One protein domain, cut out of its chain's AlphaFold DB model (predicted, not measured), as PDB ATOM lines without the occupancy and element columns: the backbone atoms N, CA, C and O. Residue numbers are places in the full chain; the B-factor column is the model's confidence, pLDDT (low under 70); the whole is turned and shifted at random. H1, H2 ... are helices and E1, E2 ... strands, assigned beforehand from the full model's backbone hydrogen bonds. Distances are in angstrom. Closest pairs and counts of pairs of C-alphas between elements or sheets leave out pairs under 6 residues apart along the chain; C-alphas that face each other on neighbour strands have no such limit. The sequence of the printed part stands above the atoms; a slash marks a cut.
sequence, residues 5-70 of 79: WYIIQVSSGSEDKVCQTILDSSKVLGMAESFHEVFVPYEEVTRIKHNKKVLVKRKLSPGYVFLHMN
ATOM      1  N   TRP A   5     155.982 231.894 189.956       86.94
ATOM      2  CA  TRP A   5     156.439 231.978 188.581       86.94
ATOM      3  C   TRP A   5     157.513 230.929 188.342       86.94
ATOM      4  O   TRP A   5     158.548 230.915 189.007       86.94
ATOM      5  N   TYR A   6     157.275 230.082 187.352       85.56
ATOM      6  CA  TYR A   6     158.211 229.082 186.874       85.56
ATOM      7  C   TYR A   6     158.594 229.397 185.435       85.56
ATOM      8  O   TYR A   6     157.799 229.902 184.639       85.56
ATOM      9  N   ILE A   7     159.841 229.084 185.110       86.38
ATOM     10  CA  ILE A   7     160.396 229.248 183.773       86.38
ATOM     11  C   ILE A   7     160.715 227.855 183.253       86.38
ATOM     12  O   ILE A   7     161.429 227.093 183.905       86.38
ATOM     13  N   ILE A   8     160.191 227.530 182.077       84.81
ATOM     14  CA  ILE A   8     160.465 226.266 181.402       84.81
ATOM     15  C   ILE A   8     161.363 226.558 180.211       84.81
ATOM     16  O   ILE A   8     161.013 227.349 179.332       84.81
ATOM     17  N   GLN A   9     162.515 225.894 180.189       82.50
ATOM     18  CA  GLN A   9     163.388 225.891 179.029       82.50
ATOM     19  C   GLN A   9     162.925 224.805 178.055       82.50
ATOM     20  O   GLN A   9     162.806 223.635 178.415       82.50
ATOM     21  N   VAL A  10     162.665 225.196 176.814       84.38
ATOM     22  CA  VAL A  10     162.171 224.324 175.746       84.38
ATOM     23  C   VAL A  10     163.067 224.409 174.521       84.38
ATOM     24  O   VAL A  10     163.806 225.373 174.316       84.38
ATOM     25  N   SER A  11     163.005 223.382 173.679       80.38
ATOM     26  CA  SER A  11     163.717 223.373 172.408       80.38
ATOM     27  C   SER A  11     163.157 224.440 171.458       80.38
ATOM     28  O   SER A  11     161.943 224.619 171.313       80.38
ATOM     29  N   SER A  12     164.068 225.168 170.807       73.62
ATOM     30  CA  SER A  12     163.729 226.236 169.861       73.62
ATOM     31  C   SER A  12     162.776 225.722 168.776       73.62
ATOM     32  O   SER A  12     163.043 224.708 168.133       73.62
ATOM     33  N   GLY A  13     161.643 226.407 168.588       77.12
ATOM     34  CA  GLY A  13     160.635 226.060 167.579       77.12
ATOM     35  C   GLY A  13     159.459 225.216 168.080       77.12
ATOM     36  O   GLY A  13     158.459 225.126 167.372       77.12
ATOM     37  N   SER A  14     159.525 224.669 169.298       82.56
ATOM     38  CA  SER A  14     158.420 223.895 169.892       82.56
ATOM     39  C   SER A  14     157.687 224.626 171.021       82.56
ATOM     40  O   SER A  14     156.827 224.034 171.655       82.56
ATOM     41  N   GLU A  15     157.980 225.904 171.267       82.88
ATOM     42  CA  GLU A  15     157.421 226.671 172.397       82.88
ATOM     43  C   GLU A  15     155.887 226.729 172.378       82.88
ATOM     44  O   GLU A  15     155.245 226.505 173.398       82.88
ATOM     45  N   ASP A  16     155.311 226.976 171.200       82.81
ATOM     46  CA  ASP A  16     153.860 227.049 170.997       82.81
ATOM     47  C   ASP A  16     153.190 225.692 171.260       82.81
ATOM     48  O   ASP A  16     152.236 225.589 172.033       82.81
ATOM     49  N   LYS A  17     153.790 224.619 170.725       87.06
ATOM     50  CA  LYS A  17     153.352 223.245 170.984       87.06
ATOM     51  C   LYS A  17     153.437 222.903 172.465       87.06
ATOM     52  O   LYS A  17     152.496 222.329 172.991       87.06
ATOM     53  N   VAL A  18     154.527 223.265 173.145       87.62
ATOM     54  CA  VAL A  18     154.697 222.988 174.578       87.62
ATOM     55  C   VAL A  18     153.665 223.751 175.404       87.62
ATOM     56  O   VAL A  18     153.067 223.155 176.293       87.62
ATOM     57  N   CYS A  19     153.395 225.018 175.085       85.62
ATOM     58  CA  CYS A  19     152.323 225.782 175.724       85.62
ATOM     59  C   CYS A  19     150.977 225.048 175.599       85.62
ATOM     60  O   CYS A  19     150.278 224.831 176.590       85.62
ATOM     61  N   GLN A  20     150.662 224.566 174.397       88.12
ATOM     62  CA  GLN A  20     149.432 223.825 174.146       88.12
ATOM     63  C   GLN A  20     149.405 222.457 174.842       88.12
ATOM     64  O   GLN A  20     148.384 222.092 175.418       88.12
ATOM     65  N   THR A  21     150.522 221.730 174.866       88.06
ATOM     66  CA  THR A  21     150.662 220.470 175.608       88.06
ATOM     67  C   THR A  21     150.483 220.680 177.109       88.06
ATOM     68  O   THR A  21     149.826 219.865 177.746       88.06
ATOM     69  N   ILE A  22     151.017 221.761 177.687       84.81
ATOM     70  CA  ILE A  22     150.830 222.096 179.109       84.81
ATOM     71  C   ILE A  22     149.351 222.384 179.397       84.81
ATOM     72  O   ILE A  22     148.810 221.880 180.380       84.81
ATOM     73  N   LEU A  23     148.682 223.145 178.526       84.88
ATOM     74  CA  LEU A  23     147.248 223.433 178.634       84.88
ATOM     75  C   LEU A  23     146.370 222.186 178.477       84.88
ATOM     76  O   LEU A  23     145.322 222.095 179.109       84.88
ATOM     77  N   ASP A  24     146.759 221.243 177.626       88.00
ATOM     78  CA  ASP A  24     146.041 219.980 177.457       88.00
ATOM     79  C   ASP A  24     146.269 219.051 178.658       88.00
ATOM     80  O   ASP A  24     145.324 218.575 179.285       88.00
ATOM     81  N   SER A  25     147.529 218.909 179.071       84.06
ATOM     82  CA  SER A  25     147.928 218.101 180.225       84.06
ATOM     83  C   SER A  25     147.252 218.579 181.508       84.06
ATOM     84  O   SER A  25     146.801 217.759 182.303       84.06
ATOM     85  N   SER A  26     147.128 219.896 181.714       82.62
ATOM     86  CA  SER A  26     146.447 220.451 182.887       82.62
ATOM     87  C   SER A  26     144.960 220.097 182.931       82.62
ATOM     88  O   SER A  26     144.437 219.821 184.013       82.62
ATOM     89  N   LYS A  27     144.290 220.033 181.772       83.12
ATOM     90  CA  LYS A  27     142.894 219.582 181.662       83.12
ATOM     91  C   LYS A  27     142.771 218.095 181.966       83.12
ATOM     92  O   LYS A  27     141.908 217.715 182.751       83.12
ATOM     93  N   VAL A  28     143.652 217.270 181.396       82.94
ATOM     94  CA  VAL A  28     143.661 215.812 181.612       82.94
ATOM     95  C   VAL A  28     143.922 215.468 183.081       82.94
ATOM     96  O   VAL A  28     143.276 214.586 183.637       82.94
ATOM     97  N   LEU A  29     144.836 216.191 183.730       79.06
ATOM     98  CA  LEU A  29     145.181 216.000 185.141       79.06
ATOM     99  C   LEU A  29     144.145 216.596 186.108       79.06
ATOM    100  O   LEU A  29     144.306 216.449 187.319       79.06
ATOM    101  N   GLY A  30     143.116 217.298 185.614       77.00
ATOM    102  CA  GLY A  30     142.169 218.035 186.457       77.00
ATOM    103  C   GLY A  30     142.831 219.156 187.268       77.00
ATOM    104  O   GLY A  30     142.293 219.599 188.275       77.00
ATOM    105  N   MET A  31     144.015 219.605 186.847       74.75
ATOM    106  CA  MET A  31     144.811 220.632 187.521       74.75
ATOM    107  C   MET A  31     144.579 222.028 186.946       74.75
ATOM    108  O   MET A  31     145.285 222.951 187.332       74.75
ATOM    109  N   ALA A  32     143.615 222.204 186.038       71.12
ATOM    110  CA  ALA A  32     143.338 223.482 185.380       71.12
ATOM    111  C   ALA A  32     143.168 224.652 186.370       71.12
ATOM    112  O   ALA A  32     143.636 225.748 186.089       71.12
ATOM    113  N   GLU A  33     142.595 224.415 187.555       75.25
ATOM    114  CA  GLU A  33     142.423 225.437 188.606       75.25
ATOM    115  C   GLU A  33     143.743 225.877 189.276       75.25
ATOM    116  O   GLU A  33     143.824 226.949 189.881       75.25
ATOM    117  N   SER A  34     144.802 225.074 189.153       74.50
ATOM    118  CA  SER A  34     146.144 225.385 189.659       74.50
ATOM    119  C   SER A  34     146.977 226.203 188.670       74.50
ATOM    120  O   SER A  34     147.980 226.795 189.077       74.50
ATOM    121  N   PHE A  35     146.592 226.243 187.391       78.31
ATOM    122  CA  PHE A  35     147.266 227.024 186.353       78.31
ATOM    123  C   PHE A  35     146.577 228.378 186.204       78.31
ATOM    124  O   PHE A  35     145.405 228.451 185.855       78.31
ATOM    125  N   HIS A  36     147.309 229.456 186.466       80.62
ATOM    126  CA  HIS A  36     146.779 230.808 186.333       80.62
ATOM    127  C   HIS A  36     147.064 231.380 184.946       80.62
ATOM    128  O   HIS A  36     146.155 231.851 184.272       80.62
ATOM    129  N   GLU A  37     148.325 231.321 184.512       83.06
ATOM    130  CA  GLU A  37     148.746 231.915 183.245       83.06
ATOM    131  C   GLU A  37     149.935 231.160 182.644       83.06
ATOM    132  O   GLU A  37     150.828 230.705 183.361       83.06
ATOM    133  N   VAL A  38     149.948 231.028 181.319       86.00
ATOM    134  CA  VAL A  38     151.088 230.521 180.555       86.00
ATOM    135  C   VAL A  38     151.290 231.417 179.342       86.00
ATOM    136  O   VAL A  38     150.349 231.674 178.589       86.00
ATOM    137  N   PHE A  39     152.507 231.912 179.144       84.12
ATOM    138  CA  PHE A  39     152.823 232.726 177.975       84.12
ATOM    139  C   PHE A  39     154.275 232.564 177.538       84.12
ATOM    140  O   PHE A  39     155.155 232.142 178.288       84.12
ATOM    141  N   VAL A  40     154.521 232.919 176.283       83.31
ATOM    142  CA  VAL A  40     155.851 232.938 175.676       83.31
ATOM    143  C   VAL A  40     156.245 234.406 175.482       83.31
ATOM    144  O   VAL A  40     155.413 235.197 175.027       83.31
ATOM    145  N   PRO A  41     157.477 234.810 175.833       80.31
ATOM    146  CA  PRO A  41     157.917 236.194 175.705       80.31
ATOM    147  C   PRO A  41     158.124 236.555 174.225       80.31
ATOM    148  O   PRO A  41     159.128 236.201 173.598       80.31
ATOM    149  N   TYR A  42     157.169 237.291 173.661       80.94
ATOM    150  CA  TYR A  42     157.283 237.885 172.332       80.94
ATOM    151  C   TYR A  42     157.435 239.398 172.452       80.94
ATOM    152  O   TYR A  42     156.756 240.035 173.249       80.94
ATOM    153  N   GLU A  43     158.286 239.976 171.617       80.31
ATOM    154  CA  GLU A  43     158.369 241.413 171.401       80.31
ATOM    155  C   GLU A  43     157.683 241.773 170.085       80.31
ATOM    156  O   GLU A  43     157.912 241.159 169.038       80.31
ATOM    157  N   GLU A  44     156.830 242.788 170.124       78.06
ATOM    158  CA  GLU A  44     156.183 243.320 168.932       78.06
ATOM    159  C   GLU A  44     157.110 244.337 168.266       78.06
ATOM    160  O   GLU A  44     157.220 245.486 168.688       78.06
ATOM    161  N   VAL A  45     157.792 243.920 167.198       79.56
ATOM    162  CA  VAL A  45     158.641 244.818 166.414       79.56
ATOM    163  C   VAL A  45     157.860 245.359 165.224       79.56
ATOM    164  O   VAL A  45     157.271 244.619 164.433       79.56
ATOM    165  N   THR A  46     157.871 246.678 165.053       79.50
ATOM    166  CA  THR A  46     157.254 247.303 163.878       79.50
ATOM    167  C   THR A  46     158.260 247.277 162.734       79.50
ATOM    168  O   THR A  46     159.279 247.966 162.778       79.50
ATOM    169  N   ARG A  47     157.998 246.485 161.692       73.81
ATOM    170  CA  ARG A  47     158.809 246.474 160.467       73.81
ATOM    171  C   ARG A  47     158.074 247.187 159.345       73.81
ATOM    172  O   ARG A  47     156.887 246.974 159.124       73.81
ATOM    173  N   ILE A  48     158.800 248.002 158.593       81.44
ATOM    174  CA  ILE A  48     158.273 248.634 157.385       81.44
ATOM    175  C   ILE A  48     158.564 247.688 156.217       81.44
ATOM    176  O   ILE A  48     159.723 247.433 155.893       81.44
ATOM    177  N   LYS A  49     157.520 247.133 155.595       78.50
ATOM    178  CA  LYS A  49     157.612 246.366 154.342       78.50
ATOM    179  C   LYS A  49     156.686 247.017 153.318       78.50
ATOM    180  O   LYS A  49     155.513 247.221 153.611       78.50
ATOM    181  N   HIS A  50     157.197 247.337 152.126       76.56
ATOM    182  CA  HIS A  50     156.419 247.967 151.044       76.56
ATOM    183  C   HIS A  50     155.617 249.204 151.490       76.56
ATOM    184  O   HIS A  50     154.419 249.304 151.238       76.56
ATOM    185  N   ASN A  51     156.266 250.132 152.203       82.06
ATOM    186  CA  ASN A  51     155.639 251.361 152.710       82.06
ATOM    187  C   ASN A  51     154.450 251.155 153.677       82.06
ATOM    188  O   ASN A  51     153.779 252.117 154.046       82.06
ATOM    189  N   LYS A  52     154.197 249.920 154.129       80.19
ATOM    190  CA  LYS A  52     153.193 249.588 155.143       80.19
ATOM    191  C   LYS A  52     153.896 249.180 156.436       80.19
ATOM    192  O   LYS A  52     154.851 248.399 156.423       80.19
ATOM    193  N   LYS A  53     153.429 249.727 157.561       81.56
ATOM    194  CA  LYS A  53     153.863 249.318 158.902       81.56
ATOM    195  C   LYS A  53     153.242 247.954 159.195       81.56
ATOM    196  O   LYS A  53     152.024 247.844 159.292       81.56
ATOM    197  N   VAL A  54     154.072 246.923 159.294       82.88
ATOM    198  CA  VAL A  54     153.660 245.573 159.676       82.88
ATOM    199  C   VAL A  54     154.163 245.318 161.089       82.88
ATOM    200  O   VAL A  54     155.364 245.389 161.352       82.88
ATOM    201  N   LEU A  55     153.238 245.019 161.996       79.69
ATOM    202  CA  LEU A  55     153.561 244.506 163.322       79.69
ATOM    203  C   LEU A  55     154.022 243.057 163.159       79.69
ATOM    204  O   LEU A  55     153.267 242.202 162.697       79.69
ATOM    205  N   VAL A  56     155.285 242.790 163.472       81.38
ATOM    206  CA  VAL A  56     155.866 241.449 163.428       81.38
ATOM    207  C   VAL A  56     156.204 241.051 164.854       81.38
ATOM    208  O   VAL A  56     156.968 241.731 165.529       81.38
ATOM    209  N   LYS A  57     155.662 239.925 165.313       77.88
ATOM    210  CA  LYS A  57     156.027 239.351 166.610       77.88
ATOM    211  C   LYS A  57     157.390 238.672 166.472       77.88
ATOM    212  O   LYS A  57     157.525 237.701 165.725       77.88
ATOM    213  N   ARG A  58     158.413 239.193 167.145       75.75
ATOM    214  CA  ARG A  58     159.755 238.606 167.226       75.75
ATOM    215  C   ARG A  58     159.928 237.964 168.598       75.75
ATOM    216  O   ARG A  58     159.578 238.547 169.612       75.75
ATOM    217  N   LYS A  59     160.466 236.749 168.640       72.75
ATOM    218  CA  LYS A  59     160.784 236.071 169.905       72.75
ATOM    219  C   LYS A  59     161.997 236.757 170.543       72.75
ATOM    220  O   LYS A  59     163.012 236.897 169.858       72.75
ATOM    221  N   LEU A  60     161.879 237.184 171.803       67.25
ATOM    222  CA  LEU A  60     162.972 237.820 172.562       67.25
ATOM    223  C   LEU A  60     164.098 236.823 172.849       67.25
ATOM    224  O   LEU A  60     165.267 237.130 172.634       67.25
ATOM    225  N   SER A  61     163.718 235.605 173.239       64.88
ATOM    226  CA  SER A  61     164.626 234.496 173.516       64.88
ATOM    227  C   SER A  61     163.982 233.197 173.030       64.88
ATOM    228  O   SER A  61     162.894 232.868 173.503       64.88
ATOM    229  N   PRO A  62     164.592 232.455 172.088       71.62
ATOM    230  CA  PRO A  62     164.065 231.160 171.691       71.62
ATOM    231  C   PRO A  62     164.202 230.181 172.858       71.62
ATOM    232  O   PRO A  62     165.291 230.008 173.400       71.62
ATOM    233  N   GLY A  63     163.110 229.514 173.211       77.12
ATOM    234  CA  GLY A  63     163.145 228.390 174.138       77.12
ATOM    235  C   GLY A  63     162.727 228.696 175.573       77.12
ATOM    236  O   GLY A  63     163.121 227.951 176.461       77.12
ATOM    237  N   TYR A  64     161.942 229.746 175.821       84.81
ATOM    238  CA  TYR A  64     161.439 230.055 177.165       84.81
ATOM    239  C   TYR A  64     159.916 230.138 177.190       84.81
ATOM    240  O   TYR A  64     159.304 230.801 176.353       84.81
ATOM    241  N   VAL A  65     159.312 229.492 178.184       85.25
ATOM    242  CA  VAL A  65     157.883 229.594 178.495       85.25
ATOM    243  C   VAL A  65     157.750 230.012 179.953       85.25
ATOM    244  O   VAL A  65     158.367 229.405 180.831       85.25
ATOM    245  N   PHE A  66     156.962 231.052 180.205       86.44
ATOM    246  CA  PHE A  66     156.613 231.492 181.549       86.44
ATOM    247  C   PHE A  66     155.333 230.809 181.992       86.44
ATOM    248  O   PHE A  66     154.366 230.718 181.232       86.44
ATOM    249  N   LEU A  67     155.341 230.335 183.233       86.62
ATOM    250  CA  LEU A  67     154.246 229.604 183.834       86.62
ATOM    251  C   LEU A  67     153.943 230.173 185.214       86.62
ATOM    252  O   LEU A  67     154.797 230.158 186.096       86.62
ATOM    253  N   HIS A  68     152.716 230.628 185.419       86.62
ATOM    254  CA  HIS A  68     152.207 231.037 186.715       86.62
ATOM    255  C   HIS A  68     151.284 229.942 187.239       86.62
ATOM    256  O   HIS A  68     150.162 229.767 186.750       86.62
ATOM    257  N   MET A  69     151.765 229.167 188.209       85.06
ATOM    258  CA  MET A  69     151.005 228.045 188.752       85.06
ATOM    259  C   MET A  69     151.163 227.909 190.263       85.06
ATOM    260  O   MET A  69     152.143 228.347 190.862       85.06
ATOM    261  N   ASN A  70     150.176 227.274 190.882       82.56
ATOM    262  CA  ASN A  70     150.221 226.862 192.276       82.56
ATOM    263  C   ASN A  70     150.618 225.383 192.340       82.56
ATOM    264  O   ASN A  70     149.796 224.489 192.123       82.56
TER     265      ASN A  70
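This is residues 5 to 70 of the 79 residues of the protein "Transcription antitermination protein NUSG" of Ehrlichia ruminantium (UniProt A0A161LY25). A small head, a three-stranded sheet with helix H1 over one face, has a long two-stranded arm, the hairpin E3 and E4, which makes the length. The 66 printed residues run E1, H1, E2, E3, E4, E5; the head's sheet, E1 - E5 - E2, is antiparallel. The class is mixed; the whole is loose, radius of gyration of the C-alphas 15.0 A, spans 49 by 20 by 19 A.

Begin at edge strand E1, residues 5 to 9, antiparallel to E5, residues 64 to 69; N 6 and O 67, 2.8 A apart, are within hydrogen-bond range. Beyond the link, H1, residues 15 to 28, is on the sheet in two layers, helix on one face, at a height over the sheet of 9.6 A; its closest C-alphas to E5 are Glu 15 and Val 65, 6.8 A. In H1, 9 of 10 O i to N i+4 pairs are within range. E2, residues 35 to 39, is antiparallel to E5, with N 68 and O 37 at 2.8 A. E1, H1, E2 form a split strand-helix-strand unit, two strands running the same way with E5 between, its crossover right-handed. E2 runs on into E3, residues 42 to 49, at 30 degrees; E3 and E4, residues 52 to 59, form an antiparallel hairpin, N 43 and O 58 at 2.8 A.

Find C-alpha 5 at (156.439, 231.978, 188.581), where E1 begins. H1 measures 19.8 A, E3 19.9 A and E4 21.4 A; E5 ends at C-alpha 69, (151.005, 228.045, 188.752).

Look to Gly 30 and Asn 51 for the farthest C-alphas, 49.3 A apart. The printed part has no cut and no long link; pLDDT is under 70 at residues 60 to 61.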